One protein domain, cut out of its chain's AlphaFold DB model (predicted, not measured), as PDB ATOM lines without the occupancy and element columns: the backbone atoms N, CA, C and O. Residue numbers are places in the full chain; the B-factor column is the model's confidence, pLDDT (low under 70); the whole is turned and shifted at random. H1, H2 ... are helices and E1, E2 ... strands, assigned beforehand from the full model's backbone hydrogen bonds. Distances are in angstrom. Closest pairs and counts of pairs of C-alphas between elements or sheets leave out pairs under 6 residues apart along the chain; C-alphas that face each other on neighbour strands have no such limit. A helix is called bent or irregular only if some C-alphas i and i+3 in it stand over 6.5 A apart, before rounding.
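Overview. This is residues 350 to 398 and 415 to 473 of the 604 residues of the protein "HET domain-containing protein" of Monosporascus sp. GIB2 (UniProt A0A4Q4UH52). A compact cluster of short helices has H7 in its middle, with H3, H5 and H6 packed round it, H1 crossing H3 and H5, and H2 beside H6. A long loop, residues 442 to 459, reaches out at one end, while H4 and E1 lie at the rim. The printed part has 108 residues, in the order H1 H2 H3 H4 E1 H5 H6 H7 H8, and is mostly helix. The radius of gyration of the C-alphas is 13.4 A, and the spans are 42 by 32 by 25 A.

Arrangement. H1, residues 350 to 361, touches H3, residues 376 to 389, about perpendicular at 77 degrees, with residues 351 to 356 alone; the closest C-alphas, of Ala 352 and Leu 385, are 4.4 A apart. H2, residues 366 to 374, touches H6, residues 434 to 441, at a shallow tilt of 25 degrees, the same way, closest at the C-alphas of Ala 374 and Tyr 440, 6.1 A. H4, residues 392 to 395, is close but not clearly touching H8, residues 470 to 473, with the C-alphas of Trp 394 and Ser 471 closest at 7.5 A. E1, residues 416 to 419, pairs with no named strand. H5, residues 420 to 432, touches H7, residues 460 to 466, at a steep tilt of 65 degrees, closest at the C-alphas of Lys 431 and Arg 465, 4.9 A. H6 and H7 form a helical hairpin at 24 degrees. Every O i to N i+4 pair is within hydrogen-bond range in H1, H2, H5, H6 and H7, and 8 of 10 are in H3; H4 and H8 are too short for such a pair.

Along the chain. H1 begins at C-alpha 350 (33.732, 24.243, 33.563) and is 16.8 A long. H3, 20.7 A, is irregular: C-alphas 377 and 380 are 7.3 A apart. H5 is 18.7 A long, and H8 ends at C-alpha 473 (34.016, 13.990, 13.083).

Size, cuts and confidence. Residues 399 to 414 are not printed, and C-alphas 398 and 415 are 24.2 A apart across the cut. The link from H6 to H7 is long; pLDDT is under 70 at residues 443 to 453 and 455 to 456.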
ATOM      1  N   ASP A 350      32.359  24.119  33.068       96.62
ATOM      2  CA  ASP A 350      33.732  24.243  33.563       96.62
ATOM      3  C   ASP A 350      34.331  22.873  33.926       96.62
ATOM      4  O   ASP A 350      35.427  22.545  33.469       96.62
ATOM      5  N   LEU A 351      33.575  22.013  34.619       98.06
ATOM      6  CA  LEU A 351      33.979  20.631  34.906       98.06
ATOM      7  C   LEU A 351      34.089  19.793  33.623       98.06
ATOM      8  O   LEU A 351      34.994  18.970  33.482       98.06
ATOM      9  N   ALA A 352      33.196  20.002  32.653       98.12
ATOM     10  CA  ALA A 352      33.297  19.332  31.354       98.12
ATOM     11  C   ALA A 352      34.607  19.700  30.629       98.12
ATOM     12  O   ALA A 352      35.287  18.830  30.082       98.12
ATOM     13  N   VAL A 353      34.987  20.981  30.662       97.75
ATOM     14  CA  VAL A 353      36.241  21.500  30.093       97.75
ATOM     15  C   VAL A 353      37.462  20.927  30.816       97.75
ATOM     16  O   VAL A 353      38.409  20.501  30.150       97.75
ATOM     17  N   GLU A 354      37.437  20.844  32.149       97.94
ATOM     18  CA  GLU A 354      38.494  20.194  32.936       97.94
ATOM     19  C   GLU A 354      38.690  18.725  32.532       97.94
ATOM     20  O   GLU A 354      39.823  18.281  32.324       97.94
ATOM     21  N   LEU A 355      37.597  17.972  32.362       98.25
ATOM     22  CA  LEU A 355      37.655  16.571  31.941       98.25
ATOM     23  C   LEU A 355      38.168  16.415  30.510       98.25
ATOM     24  O   LEU A 355      39.022  15.567  30.269       98.25
ATOM     25  N   LEU A 356      37.717  17.251  29.572       98.25
ATOM     26  CA  LEU A 356      38.236  17.259  28.200       98.25
ATOM     27  C   LEU A 356      39.759  17.452  28.175       98.25
ATOM     28  O   LEU A 356      40.472  16.738  27.467       98.25
ATOM     29  N   GLN A 357      40.274  18.384  28.979       97.50
ATOM     30  CA  GLN A 357      41.713  18.602  29.110       97.50
ATOM     31  C   GLN A 357      42.427  17.414  29.765       97.50
ATOM     32  O   GLN A 357      43.518  17.050  29.324       97.50
ATOM     33  N   ALA A 358      41.845  16.816  30.807       97.69
ATOM     34  CA  ALA A 358      42.418  15.656  31.484       97.69
ATOM     35  C   ALA A 358      42.524  14.447  30.543       97.69
ATOM     36  O   ALA A 358      43.606  13.880  30.416       97.69
ATOM     37  N   VAL A 359      41.445  14.122  29.820       97.12
ATOM     38  CA  VAL A 359      41.411  13.022  28.842       97.12
ATOM     39  C   VAL A 359      42.401  13.268  27.704       97.12
ATOM     40  O   VAL A 359      43.155  12.371  27.341       97.12
ATOM     41  N   SER A 360      42.468  14.492  27.174       93.69
ATOM     42  CA  SER A 360      43.408  14.827  26.096       93.69
ATOM     43  C   SER A 360      44.877  14.707  26.527       93.69
ATOM     44  O   SER A 360      45.712  14.298  25.723       93.69
ATOM     45  N   LYS A 361      45.212  14.991  27.796       94.56
ATOM     46  CA  LYS A 361      46.579  14.821  28.332       94.56
ATOM     47  C   LYS A 361      47.014  13.360  28.439       94.56
ATOM     48  O   LYS A 361      48.205  13.090  28.325       94.56
ATOM     49  N   ILE A 362      46.071  12.449  28.675       95.06
ATOM     50  CA  ILE A 362      46.324  11.005  28.795       95.06
ATOM     51  C   ILE A 362      45.953  10.243  27.516       95.06
ATOM     52  O   ILE A 362      45.830   9.021  27.535       95.06
ATOM     53  N   ALA A 363      45.749  10.949  26.398       87.19
ATOM     54  CA  ALA A 363      45.380  10.327  25.135       87.19
ATOM     55  C   ALA A 363      46.424   9.270  24.728       87.19
ATOM     56  O   ALA A 363      47.613   9.566  24.601       87.19
ATOM     57  N   GLY A 364      45.966   8.032  24.526       86.75
ATOM     58  CA  GLY A 364      46.818   6.876  24.231       86.75
ATOM     59  C   GLY A 364      47.297   6.075  25.451       86.75
ATOM     60  O   GLY A 364      47.902   5.023  25.258       86.75
ATOM     61  N   ASP A 365      47.006   6.511  26.680       94.19
ATOM     62  CA  ASP A 365      47.255   5.749  27.911       94.19
ATOM     63  C   ASP A 365      45.954   5.107  28.417       94.19
ATOM     64  O   ASP A 365      45.128   5.728  29.093       94.19
ATOM     65  N   SER A 366      45.761   3.837  28.062       94.62
ATOM     66  CA  SER A 366      44.557   3.085  28.420       94.62
ATOM     67  C   SER A 366      44.426   2.799  29.918       94.62
ATOM     68  O   SER A 366      43.302   2.730  30.413       94.62
ATOM     69  N   GLU A 367      45.532   2.639  30.652       95.88
ATOM     70  CA  GLU A 367      45.484   2.373  32.097       95.88
ATOM     71  C   GLU A 367      45.079   3.640  32.854       95.88
ATOM     72  O   GLU A 367      44.174   3.604  33.695       95.88
ATOM     73  N   ALA A 368      45.675   4.783  32.495       96.75
ATOM     74  CA  ALA A 368      45.283   6.075  33.040       96.75
ATOM     75  C   ALA A 368      43.819   6.405  32.711       96.75
ATOM     76  O   ALA A 368      43.092   6.894  33.581       96.75
ATOM     77  N   MET A 369      43.363   6.105  31.488       96.88
ATOM     78  CA  MET A 369      41.974   6.340  31.087       96.88
ATOM     79  C   MET A 369      40.993   5.487  31.895       96.88
ATOM     80  O   MET A 369      40.009   6.018  32.411       96.88
ATOM     81  N   HIS A 370      41.275   4.192  32.066       96.31
ATOM     82  CA  HIS A 370      40.465   3.317  32.913       96.31
ATOM     83  C   HIS A 370      40.394   3.852  34.353       96.31
ATOM     84  O   HIS A 370      39.306   3.974  34.916       96.31
ATOM     85  N   GLY A 371      41.535   4.247  34.935       96.56
ATOM     86  CA  GLY A 371      41.587   4.836  36.276       96.56
ATOM     87  C   GLY A 371      40.782   6.135  36.404       96.56
ATOM     88  O   GLY A 371      40.112   6.349  37.415       96.56
ATOM     89  N   LEU A 372      40.800   6.980  35.369       96.88
ATOM     90  CA  LEU A 372      40.011   8.210  35.310       96.88
ATOM     91  C   LEU A 372      38.505   7.911  35.252       96.88
ATOM     92  O   LEU A 372      37.744   8.496  36.020       96.88
ATOM     93  N   ILE A 373      38.076   6.982  34.388       95.62
ATOM     94  CA  ILE A 373      36.670   6.565  34.242       95.62
ATOM     95  C   ILE A 373      36.149   5.948  35.549       95.62
ATOM     96  O   ILE A 373      35.050   6.282  35.994       95.62
ATOM     97  N   ALA A 374      36.946   5.080  36.178       94.75
ATOM     98  CA  ALA A 374      36.591   4.360  37.399       94.75
ATOM     99  C   ALA A 374      36.509   5.253  38.651       94.75
ATOM    100  O   ALA A 374      35.928   4.857  39.665       94.75
ATOM    101  N   SER A 375      37.120   6.436  38.607       94.44
ATOM    102  CA  SER A 375      37.264   7.312  39.764       94.44
ATOM    103  C   SER A 375      35.964   8.039  40.119       94.44
ATOM    104  O   SER A 375      35.374   8.758  39.314       94.44
ATOM    105  N   GLU A 376      35.560   7.922  41.386       89.88
ATOM    106  CA  GLU A 376      34.396   8.617  41.949       89.88
ATOM    107  C   GLU A 376      34.490  10.141  41.796       89.88
ATOM    108  O   GLU A 376      33.489  10.812  41.547       89.88
ATOM    109  N   ASN A 377      35.708  10.685  41.905       93.38
ATOM    110  CA  ASN A 377      35.957  12.125  41.892       93.38
ATOM    111  C   ASN A 377      35.610  12.769  40.541       93.38
ATOM    112  O   ASN A 377      35.282  13.951  40.505       93.38
ATOM    113  N   TRP A 378      35.639  11.995  39.451       95.06
ATOM    114  CA  TRP A 378      35.355  12.475  38.096       95.06
ATOM    115  C   TRP A 378      33.892  12.291  37.674       95.06
ATOM    116  O   TRP A 378      33.497  12.768  36.611       95.06
ATOM    117  N   ARG A 379      33.039  11.655  38.494       91.12
ATOM    118  CA  ARG A 379      31.646  11.348  38.102       91.12
ATOM    119  C   ARG A 379      30.823  12.576  37.723       91.12
ATOM    120  O   ARG A 379      30.012  12.520  36.793       91.12
ATOM    121  N   ARG A 380      31.014  13.689  38.438       93.69
ATOM    122  CA  ARG A 380      30.341  14.957  38.115       93.69
ATOM    123  C   ARG A 380      30.825  15.525  36.788       93.69
ATOM    124  O   ARG A 380      29.996  15.962  36.000       93.69
ATOM    125  N   HIS A 381      32.122  15.446  36.509       97.38
ATOM    126  CA  HIS A 381      32.685  15.904  35.245       97.38
ATOM    127  C   HIS A 381      32.160  15.109  34.049       97.38
ATOM    128  O   HIS A 381      31.836  15.704  33.027       97.38
ATOM    129  N   PHE A 382      32.000  13.787  34.178       95.62
ATOM    130  CA  PHE A 382      31.371  12.972  33.130       95.62
ATOM    131  C   PHE A 382      29.912  13.370  32.889       95.62
ATOM    132  O   PHE A 382      29.489  13.477  31.742       95.62
ATOM    133  N   THR A 383      29.157  13.654  33.955       93.81
ATOM    134  CA  THR A 383      27.782  14.176  33.837       93.81
ATOM    135  C   THR A 383      27.751  15.525  33.118       93.81
ATOM    136  O   THR A 383      26.962  15.710  32.196       93.81
ATOM    137  N   ALA A 384      28.640  16.445  33.493       96.44
ATOM    138  CA  ALA A 384      28.761  17.744  32.841       96.44
ATOM    139  C   ALA A 384      29.130  17.610  31.354       96.44
ATOM    140  O   ALA A 384      28.586  18.315  30.506       96.44
ATOM    141  N   LEU A 385      30.025  16.676  31.020       97.69
ATOM    142  CA  LEU A 385      30.441  16.433  29.641       97.69
ATOM    143  C   LEU A 385      29.318  15.843  28.784       97.69
ATOM    144  O   LEU A 385      29.159  16.261  27.639       97.69
ATOM    145  N   VAL A 386      28.504  14.944  29.344       95.88
ATOM    146  CA  VAL A 386      27.275  14.463  28.696       95.88
ATOM    147  C   VAL A 386      26.348  15.640  28.390       95.88
ATOM    148  O   VAL A 386      25.994  15.832  27.230       95.88
ATOM    149  N   CYS A 387      26.052  16.504  29.369       95.81
ATOM    150  CA  CYS A 387      25.242  17.708  29.138       95.81
ATOM    151  C   CYS A 387      25.841  18.624  28.055       95.81
ATOM    152  O   CYS A 387      25.109  19.182  27.236       95.81
ATOM    153  N   LEU A 388      27.169  18.774  28.014       97.44
ATOM    154  CA  LEU A 388      27.858  19.578  27.001       97.44
ATOM    155  C   LEU A 388      27.728  18.977  25.589       97.44
ATOM    156  O   LEU A 388      27.555  19.721  24.619       97.44
ATOM    157  N   PHE A 389      27.814  17.651  25.454       96.62
ATOM    158  CA  PHE A 389      27.700  16.929  24.174       96.62
ATOM    159  C   PHE A 389      26.254  16.804  23.678       96.62
ATOM    160  O   PHE A 389      26.030  16.558  22.496       96.62
ATOM    161  N   GLU A 390      25.286  17.048  24.555       94.12
ATOM    162  CA  GLU A 390      23.855  17.079  24.250       94.12
ATOM    163  C   GLU A 390      23.323  18.467  23.858       94.12
ATOM    164  O   GLU A 390      22.148  18.594  23.510       94.12
ATOM    165  N   ARG A 391      24.153  19.517  23.904       95.31
ATOM    166  CA  ARG A 391      23.720  20.876  23.548       95.31
ATOM    167  C   ARG A 391      23.231  20.966  22.101       95.31
ATOM    168  O   ARG A 391      23.810  20.370  21.191       95.31
ATOM    169  N   ASP A 392      22.235  21.825  21.877       93.75
ATOM    170  CA  ASP A 392      21.537  22.002  20.594       93.75
ATOM    171  C   ASP A 392      22.464  22.188  19.388       93.75
ATOM    172  O   ASP A 392      22.132  21.752  18.285       93.75
ATOM    173  N   TYR A 393      23.639  22.792  19.591       96.94
ATOM    174  CA  TYR A 393      24.674  22.954  18.569       96.94
ATOM    175  C   TYR A 393      24.947  21.658  17.791       96.94
ATOM    176  O   TYR A 393      24.922  21.663  16.561       96.94
ATOM    177  N   TRP A 394      25.144  20.538  18.490       95.88
ATOM    178  CA  TRP A 394      25.532  19.260  17.882       95.88
ATOM    179  C   TRP A 394      24.425  18.639  17.036       95.88
ATOM    180  O   TRP A 394      24.691  17.912  16.073       95.88
ATOM    181  N   SER A 395      23.176  18.963  17.371       93.31
ATOM    182  CA  SER A 395      22.010  18.492  16.638       93.31
ATOM    183  C   SER A 395      21.829  19.213  15.307       93.31
ATOM    184  O   SER A 395      21.135  18.689  14.446       93.31
ATOM    185  N   ARG A 396      22.436  20.385  15.084       95.00
ATOM    186  CA  ARG A 396      22.244  21.140  13.841       95.00
ATOM    187  C   ARG A 396      22.848  20.413  12.646       95.00
ATOM    188  O   ARG A 396      23.891  19.774  12.738       95.00
ATOM    189  N   LEU A 397      22.198  20.528  11.494       95.00
ATOM    190  CA  LEU A 397      22.731  19.986  10.248       95.00
ATOM    191  C   LEU A 397      23.886  20.835   9.708       95.00
ATOM    192  O   LEU A 397      24.938  20.302   9.368       95.00
ATOM    193  N   TRP A 398      23.693  22.154   9.674       94.88
ATOM    194  CA  TRP A 398      24.626  23.104   9.068       94.88
ATOM    195  C   TRP A 398      26.041  23.027   9.653       94.88
ATOM    196  O   TRP A 398      27.007  23.036   8.893       94.88
ATOM    197  N   GLY A 415      33.241  31.636  29.105       91.44
ATOM    198  CA  GLY A 415      34.563  32.270  29.086       91.44
ATOM    199  C   GLY A 415      35.714  31.349  28.665       91.44
ATOM    200  O   GLY A 415      36.840  31.814  28.479       91.44
ATOM    201  N   THR A 416      35.466  30.047  28.499       95.00
ATOM    202  CA  THR A 416      36.499  29.066  28.142       95.00
ATOM    203  C   THR A 416      36.570  28.830  26.636       95.00
ATOM    204  O   THR A 416      35.586  28.980  25.908       95.00
ATOM    205  N   ASN A 417      37.751  28.443  26.152       96.50
ATOM    206  CA  ASN A 417      37.935  27.987  24.780       96.50
ATOM    207  C   ASN A 417      39.012  26.901  24.701       96.50
ATOM    208  O   ASN A 417      40.018  26.966  25.406       96.50
ATOM    209  N   LEU A 418      38.787  25.903  23.849       97.88
ATOM    210  CA  LEU A 418      39.692  24.778  23.622       97.88
ATOM    211  C   LEU A 418      39.817  24.481  22.116       97.88
ATOM    212  O   LEU A 418      38.846  24.657  21.374       97.88
ATOM    213  N   PRO A 419      40.973  23.980  21.644       97.75
ATOM    214  CA  PRO A 419      41.111  23.499  20.274       97.75
ATOM    215  C   PRO A 419      40.166  22.327  19.989       97.75
ATOM    216  O   PRO A 419      39.980  21.449  20.833       97.75
ATOM    217  N   TRP A 420      39.642  22.241  18.765       97.50
ATOM    218  CA  TRP A 420      38.801  21.114  18.331       97.50
ATOM    219  C   TRP A 420      39.459  19.746  18.531       97.50
ATOM    220  O   TRP A 420      38.789  18.788  18.907       97.50
ATOM    221  N   LYS A 421      40.785  19.665  18.370       95.50
ATOM    222  CA  LYS A 421      41.549  18.433  18.601       95.50
ATOM    223  C   LYS A 421      41.301  17.841  19.996       95.50
ATOM    224  O   LYS A 421      41.162  16.633  20.108       95.50
ATOM    225  N   THR A 422      41.167  18.672  21.031       97.56
ATOM    226  CA  THR A 422      40.885  18.214  22.402       97.56
ATOM    227  C   THR A 422      39.552  17.463  22.493       97.56
ATOM    228  O   THR A 422      39.460  16.457  23.189       97.56
ATOM    229  N   TYR A 423      38.535  17.904  21.747       97.31
ATOM    230  CA  TYR A 423      37.229  17.242  21.684       97.31
ATOM    231  C   TYR A 423      37.283  15.915  20.919       97.31
ATOM    232  O   TYR A 423      36.628  14.949  21.314       97.31
ATOM    233  N   ILE A 424      38.065  15.866  19.836       94.81
ATOM    234  CA  ILE A 424      38.250  14.649  19.038       94.81
ATOM    235  C   ILE A 424      39.029  13.597  19.819       94.81
ATOM    236  O   ILE A 424      38.543  12.478  19.952       94.81
ATOM    237  N   ASP A 425      40.164  13.974  20.413       94.56
ATOM    238  CA  ASP A 425      40.984  13.072  21.226       94.56
ATOM    239  C   ASP A 425      40.149  12.449  22.352       94.56
ATOM    240  O   ASP A 425      40.201  11.240  22.572       94.56
ATOM    241  N   ALA A 426      39.320  13.254  23.027       95.94
ATOM    242  CA  ALA A 426      38.423  12.751  24.060       95.94
ATOM    243  C   ALA A 426      37.373  11.777  23.506       95.94
ATOM    244  O   ALA A 426      37.207  10.684  24.043       95.94
ATOM    245  N   SER A 427      36.708  12.139  22.404       94.81
ATOM    246  CA  SER A 427      35.701  11.286  21.756       94.81
ATOM    247  C   SER A 427      36.281   9.936  21.326       94.81
ATOM    248  O   SER A 427      35.637   8.900  21.484       94.81
ATOM    249  N   ASP A 428      37.506   9.921  20.806       94.06
ATOM    250  CA  ASP A 428      38.164   8.688  20.381       94.06
ATOM    251  C   ASP A 428      38.595   7.827  21.576       94.06
ATOM    252  O   ASP A 428      38.400   6.609  21.544       94.06
ATOM    253  N   MET A 429      39.055   8.436  22.675       95.44
ATOM    254  CA  MET A 429      39.295   7.708  23.927       95.44
ATOM    255  C   MET A 429      38.006   7.087  24.483       95.44
ATOM    256  O   MET A 429      38.020   5.926  24.887       95.44
ATOM    257  N   PHE A 430      36.873   7.796  24.454       95.62
ATOM    258  CA  PHE A 430      35.584   7.241  24.886       95.62
ATOM    259  C   PHE A 430      35.105   6.095  23.988       95.62
ATOM    260  O   PHE A 430      34.589   5.093  24.485       95.62
ATOM    261  N   LYS A 431      35.320   6.181  22.670       94.44
ATOM    262  CA  LYS A 431      35.055   5.059  21.755       94.44
ATOM    263  C   LYS A 431      35.891   3.838  22.116       94.44
ATOM    264  O   LYS A 431      35.326   2.752  22.225       94.44
ATOM    265  N   LEU A 432      37.191   4.005  22.350       94.94
ATOM    266  CA  LEU A 432      38.082   2.904  22.729       94.94
ATOM    267  C   LEU A 432      37.706   2.285  24.084       94.94
ATOM    268  O   LEU A 432      37.722   1.065  24.219       94.94
ATOM    269  N   HIS A 433      37.302   3.110  25.050       95.19
ATOM    270  CA  HIS A 433      37.025   2.707  26.432       95.19
ATOM    271  C   HIS A 433      35.539   2.581  26.775       95.19
ATOM    272  O   HIS A 433      35.161   2.625  27.944       95.19
ATOM    273  N   GLY A 434      34.648   2.430  25.796       92.75
ATOM    274  CA  GLY A 434      33.226   2.431  26.141       92.75
ATOM    275  C   GLY A 434      32.737   1.187  26.872       92.75
ATOM    276  O   GLY A 434      31.695   1.272  27.498       92.75
ATOM    277  N   GLU A 435      33.491   0.085  26.902       91.44
ATOM    278  CA  GLU A 435      33.207  -1.001  27.856       91.44
ATOM    279  C   GLU A 435      33.439  -0.551  29.306       91.44
ATOM    280  O   GLU A 435      32.649  -0.895  30.181       91.44
ATOM    281  N   ASP A 436      34.465   0.271  29.565       93.12
ATOM    282  CA  ASP A 436      34.683   0.876  30.884       93.12
ATOM    283  C   ASP A 436      33.567   1.885  31.196       93.12
ATOM    284  O   ASP A 436      32.998   1.861  32.288       93.12
ATOM    285  N   LEU A 437      33.210   2.750  30.235       92.56
ATOM    286  CA  LEU A 437      32.098   3.696  30.403       92.56
ATOM    287  C   LEU A 437      30.797   2.961  30.707       92.56
ATOM    288  O   LEU A 437      30.095   3.328  31.645       92.56
ATOM    289  N   ASN A 438      30.509   1.901  29.954       89.00
ATOM    290  CA  ASN A 438      29.382   1.031  30.216       89.00
ATOM    291  C   ASN A 438      29.518   0.454  31.631       89.00
ATOM    292  O   ASN A 438      28.686   0.724  32.471       89.00
ATOM    293  N   TYR A 439      30.605  -0.213  32.000       88.62
ATOM    294  CA  TYR A 439      30.727  -0.804  33.337       88.62
ATOM    295  C   TYR A 439      30.533   0.188  34.508       88.62
ATOM    296  O   TYR A 439      29.829  -0.131  35.470       88.62
ATOM    297  N   TYR A 440      31.125   1.386  34.445       87.94
ATOM    298  CA  TYR A 440      31.108   2.354  35.554       87.94
ATOM    299  C   TYR A 440      29.917   3.322  35.543       87.94
ATOM    300  O   TYR A 440      29.520   3.797  36.611       87.94
ATOM    301  N   TYR A 441      29.343   3.610  34.373       85.06
ATOM    302  CA  TYR A 441      28.240   4.566  34.201       85.06
ATOM    303  C   TYR A 441      26.926   3.900  33.749       85.06
ATOM    304  O   TYR A 441      25.874   4.540  33.782       85.06
ATOM    305  N   HIS A 442      26.923   2.601  33.424       75.00
ATOM    306  CA  HIS A 442      25.710   1.798  33.248       75.00
ATOM    307  C   HIS A 442      25.173   1.391  34.618       75.00
ATOM    308  O   HIS A 442      25.555   0.387  35.223       75.00
ATOM    309  N   ALA A 443      24.241   2.180  35.133       52.22
ATOM    310  CA  ALA A 443      23.569   1.867  36.380       52.22
ATOM    311  C   ALA A 443      22.529   0.742  36.185       52.22
ATOM    312  O   ALA A 443      21.323   0.965  36.173       52.22
ATOM    313  N   ALA A 444      23.004  -0.499  36.072       50.09
ATOM    314  CA  ALA A 444      22.213  -1.673  36.414       50.09
ATOM    315  C   ALA A 444      22.581  -2.110  37.837       50.09
ATOM    316  O   ALA A 444      23.519  -2.877  38.052       50.09
ATOM    317  N   LYS A 445      21.818  -1.646  38.834       49.44
ATOM    318  CA  LYS A 445      21.715  -2.381  40.100       49.44
ATOM    319  C   LYS A 445      20.748  -3.547  39.909       49.44
ATOM    320  O   LYS A 445      19.717  -3.416  39.255       49.44
ATOM    321  N   ARG A 446      21.063  -4.682  40.541       47.53
ATOM    322  CA  ARG A 446      20.242  -5.911  40.586       47.53
ATOM    323  C   ARG A 446      18.816  -5.722  41.146       47.53
ATOM    324  O   ARG A 446      18.074  -6.694  41.173       47.53
ATOM    325  N   ASP A 447      18.439  -4.526  41.605       50.25
ATOM    326  CA  ASP A 447      17.154  -4.246  42.264       50.25
ATOM    327  C   ASP A 447      16.122  -3.499  41.397       50.25
ATOM    328  O   ASP A 447      15.020  -3.225  41.865       50.25
ATOM    329  N   GLY A 448      16.433  -3.219  40.126       50.28
ATOM    330  CA  GLY A 448      15.427  -2.781  39.159       50.28
ATOM    331  C   GLY A 448      15.091  -1.287  39.135       50.28
ATOM    332  O   GLY A 448      14.011  -0.943  38.658       50.28
ATOM    333  N   SER A 449      15.974  -0.368  39.560       44.41
ATOM    334  CA  SER A 449      15.780   1.051  39.199       44.41
ATOM    335  C   SER A 449      17.041   1.922  39.008       44.41
ATOM    336  O   SER A 449      18.006   1.845  39.761       44.41
ATOM    337  N   ARG A 450      16.897   2.822  38.010       45.94
ATOM    338  CA  ARG A 450      17.689   3.987  37.542       45.94
ATOM    339  C   ARG A 450      18.930   3.745  36.675       45.94
ATOM    340  O   ARG A 450      20.032   3.627  37.184       45.94
ATOM    341  N   PHE A 451      18.725   3.876  35.363       54.78
ATOM    342  CA  PHE A 451      19.748   4.226  34.378       54.78
ATOM    343  C   PHE A 451      20.259   5.658  34.633       54.78
ATOM    344  O   PHE A 451      19.447   6.557  34.873       54.78
ATOM    345  N   LEU A 452      21.576   5.889  34.559       62.59
ATOM    346  CA  LEU A 452      22.103   7.240  34.341       62.59
ATOM    347  C   LEU A 452      21.809   7.583  32.886       62.59
ATOM    348  O   LEU A 452      22.559   7.230  31.978       62.59
ATOM    349  N   VAL A 453      20.639   8.171  32.682       62.88
ATOM    350  CA  VAL A 453      20.215   8.666  31.384       62.88
ATOM    351  C   VAL A 453      20.542  10.138  31.277       62.88
ATOM    352  O   VAL A 453      20.397  10.904  32.231       62.88
ATOM    353  N   SER A 454      20.995  10.503  30.095       73.44
ATOM    354  CA  SER A 454      21.200  11.871  29.674       73.44
ATOM    355  C   SER A 454      19.857  12.620  29.567       73.44
ATOM    356  O   SER A 454      18.782  12.027  29.743       73.44
ATOM    357  N   GLN A 455      19.873  13.923  29.268       68.88
ATOM    358  CA  GLN A 455      18.628  14.696  29.142       68.88
ATOM    359  C   GLN A 455      17.746  14.165  28.004       68.88
ATOM    360  O   GLN A 455      16.519  14.269  28.065       68.88
ATOM    361  N   GLN A 456      18.363  13.556  26.990       69.56
ATOM    362  CA  GLN A 456      17.684  12.977  25.831       69.56
ATOM    363  C   GLN A 456      17.434  11.466  25.963       69.56
ATOM    364  O   GLN A 456      17.091  10.812  24.981       69.56
ATOM    365  N   LEU A 457      17.526  10.924  27.185       75.81
ATOM    366  CA  LEU A 457      17.270   9.519  27.527       75.81
ATOM    367  C   LEU A 457      18.258   8.503  26.927       75.81
ATOM    368  O   LEU A 457      17.965   7.307  26.906       75.81
ATOM    369  N   TYR A 458      19.433   8.952  26.485       77.88
ATOM    370  CA  TYR A 458      20.521   8.067  26.073       77.88
ATOM    371  C   TYR A 458      21.355   7.634  27.274       77.88
ATOM    372  O   TYR A 458      21.364   8.295  28.317       77.88
ATOM    373  N   SER A 459      22.074   6.520  27.142       86.50
ATOM    374  CA  SER A 459      23.093   6.184  28.130       86.50
ATOM    375  C   SER A 459      24.256   7.179  28.036       86.50
ATOM    376  O   SER A 459      24.503   7.782  26.990       86.50
ATOM    377  N   TYR A 460      24.994   7.360  29.130       90.06
ATOM    378  CA  TYR A 460      26.197   8.202  29.110       90.06
ATOM    379  C   TYR A 460      27.227   7.694  28.092       90.06
ATOM    380  O   TYR A 460      27.881   8.489  27.422       90.06
ATOM    381  N   GLU A 461      27.361   6.373  27.974       91.00
ATOM    382  CA  GLU A 461      28.260   5.722  27.025       91.00
ATOM    383  C   GLU A 461      27.884   6.059  25.575       91.00
ATOM    384  O   GLU A 461      28.758   6.486  24.818       91.00
ATOM    385  N   ASP A 462      26.596   5.990  25.227       89.38
ATOM    386  CA  ASP A 462      26.105   6.354  23.896       89.38
ATOM    387  C   ASP A 462      26.425   7.816  23.554       89.38
ATOM    388  O   ASP A 462      26.966   8.101  22.482       89.38
ATOM    389  N   VAL A 463      26.138   8.747  24.477       92.62
ATOM    390  CA  VAL A 463      26.392  10.182  24.261       92.62
ATOM    391  C   VAL A 463      27.881  10.443  24.047       92.62
ATOM    392  O   VAL A 463      28.268  11.111  23.090       92.62
ATOM    393  N   LEU A 464      28.737   9.904  24.917       94.44
ATOM    394  CA  LEU A 464      30.175  10.176  24.874       94.44
ATOM    395  C   LEU A 464      30.871   9.530  23.668       94.44
ATOM    396  O   LEU A 464      31.875  10.065  23.194       94.44
ATOM    397  N   ARG A 465      30.360   8.401  23.158       92.81
ATOM    398  CA  ARG A 465      30.936   7.711  21.991       92.81
ATOM    399  C   ARG A 465      30.441   8.255  20.657       92.81
ATOM    400  O   ARG A 465      31.219   8.283  19.697       92.81
ATOM    401  N   TRP A 466      29.165   8.631  20.574       91.56
ATOM    402  CA  TRP A 466      28.484   8.813  19.286       91.56
ATOM    403  C   TRP A 466      27.871  10.196  19.075       91.56
ATOM    404  O   TRP A 466      27.744  10.614  17.922       91.56
ATOM    405  N   GLU A 467      27.537  10.920  20.141       93.12
ATOM    406  CA  GLU A 467      26.965  12.265  20.051       93.12
ATOM    407  C   GLU A 467      28.063  13.344  20.087       93.12
ATOM    408  O   GLU A 467      29.256  13.071  19.907       93.12
ATOM    409  N   GLY A 468      27.668  14.612  20.225       94.75
ATOM    410  CA  GLY A 468      28.614  15.712  20.361       94.75
ATOM    411  C   GLY A 468      29.603  15.813  19.180       94.75
ATOM    412  O   GLY A 468      29.189  15.724  18.013       94.75
ATOM    413  N   PRO A 469      30.916  15.965  19.451       95.62
ATOM    414  CA  PRO A 469      31.958  16.041  18.426       95.62
ATOM    415  C   PRO A 469      32.049  14.797  17.533       95.62
ATOM    416  O   PRO A 469      32.305  14.923  16.331       95.62
ATOM    417  N   ALA A 470      31.812  13.601  18.085       94.75
ATOM    418  CA  ALA A 470      31.899  12.343  17.345       94.75
ATOM    419  C   ALA A 470      30.879  12.279  16.199       94.75
ATOM    420  O   ALA A 470      31.215  11.800  15.111       94.75
ATOM    421  N   SER A 471      29.683  12.842  16.416       93.56
ATOM    422  CA  SER A 471      28.595  12.904  15.428       93.56
ATOM    423  C   SER A 471      28.944  13.703  14.165       93.56
ATOM    424  O   SER A 471      28.293  13.548  13.131       93.56
ATOM    425  N   ILE A 472      29.954  14.577  14.244       94.25
ATOM    426  CA  ILE A 472      30.450  15.387  13.125       94.25
ATOM    427  C   ILE A 472      31.750  14.792  12.592       94.25
ATOM    428  O   ILE A 472      31.901  14.627  11.387       94.25
ATOM    429  N   HIS A 473      32.683  14.438  13.478       91.75
ATOM    430  CA  HIS A 473      34.016  13.990  13.083       91.75
ATOM    431  C   HIS A 473      33.989  12.754  12.185       91.75
ATOM    432  O   HIS A 473      34.712  12.703  11.190       91.75
TER     433      HIS A 473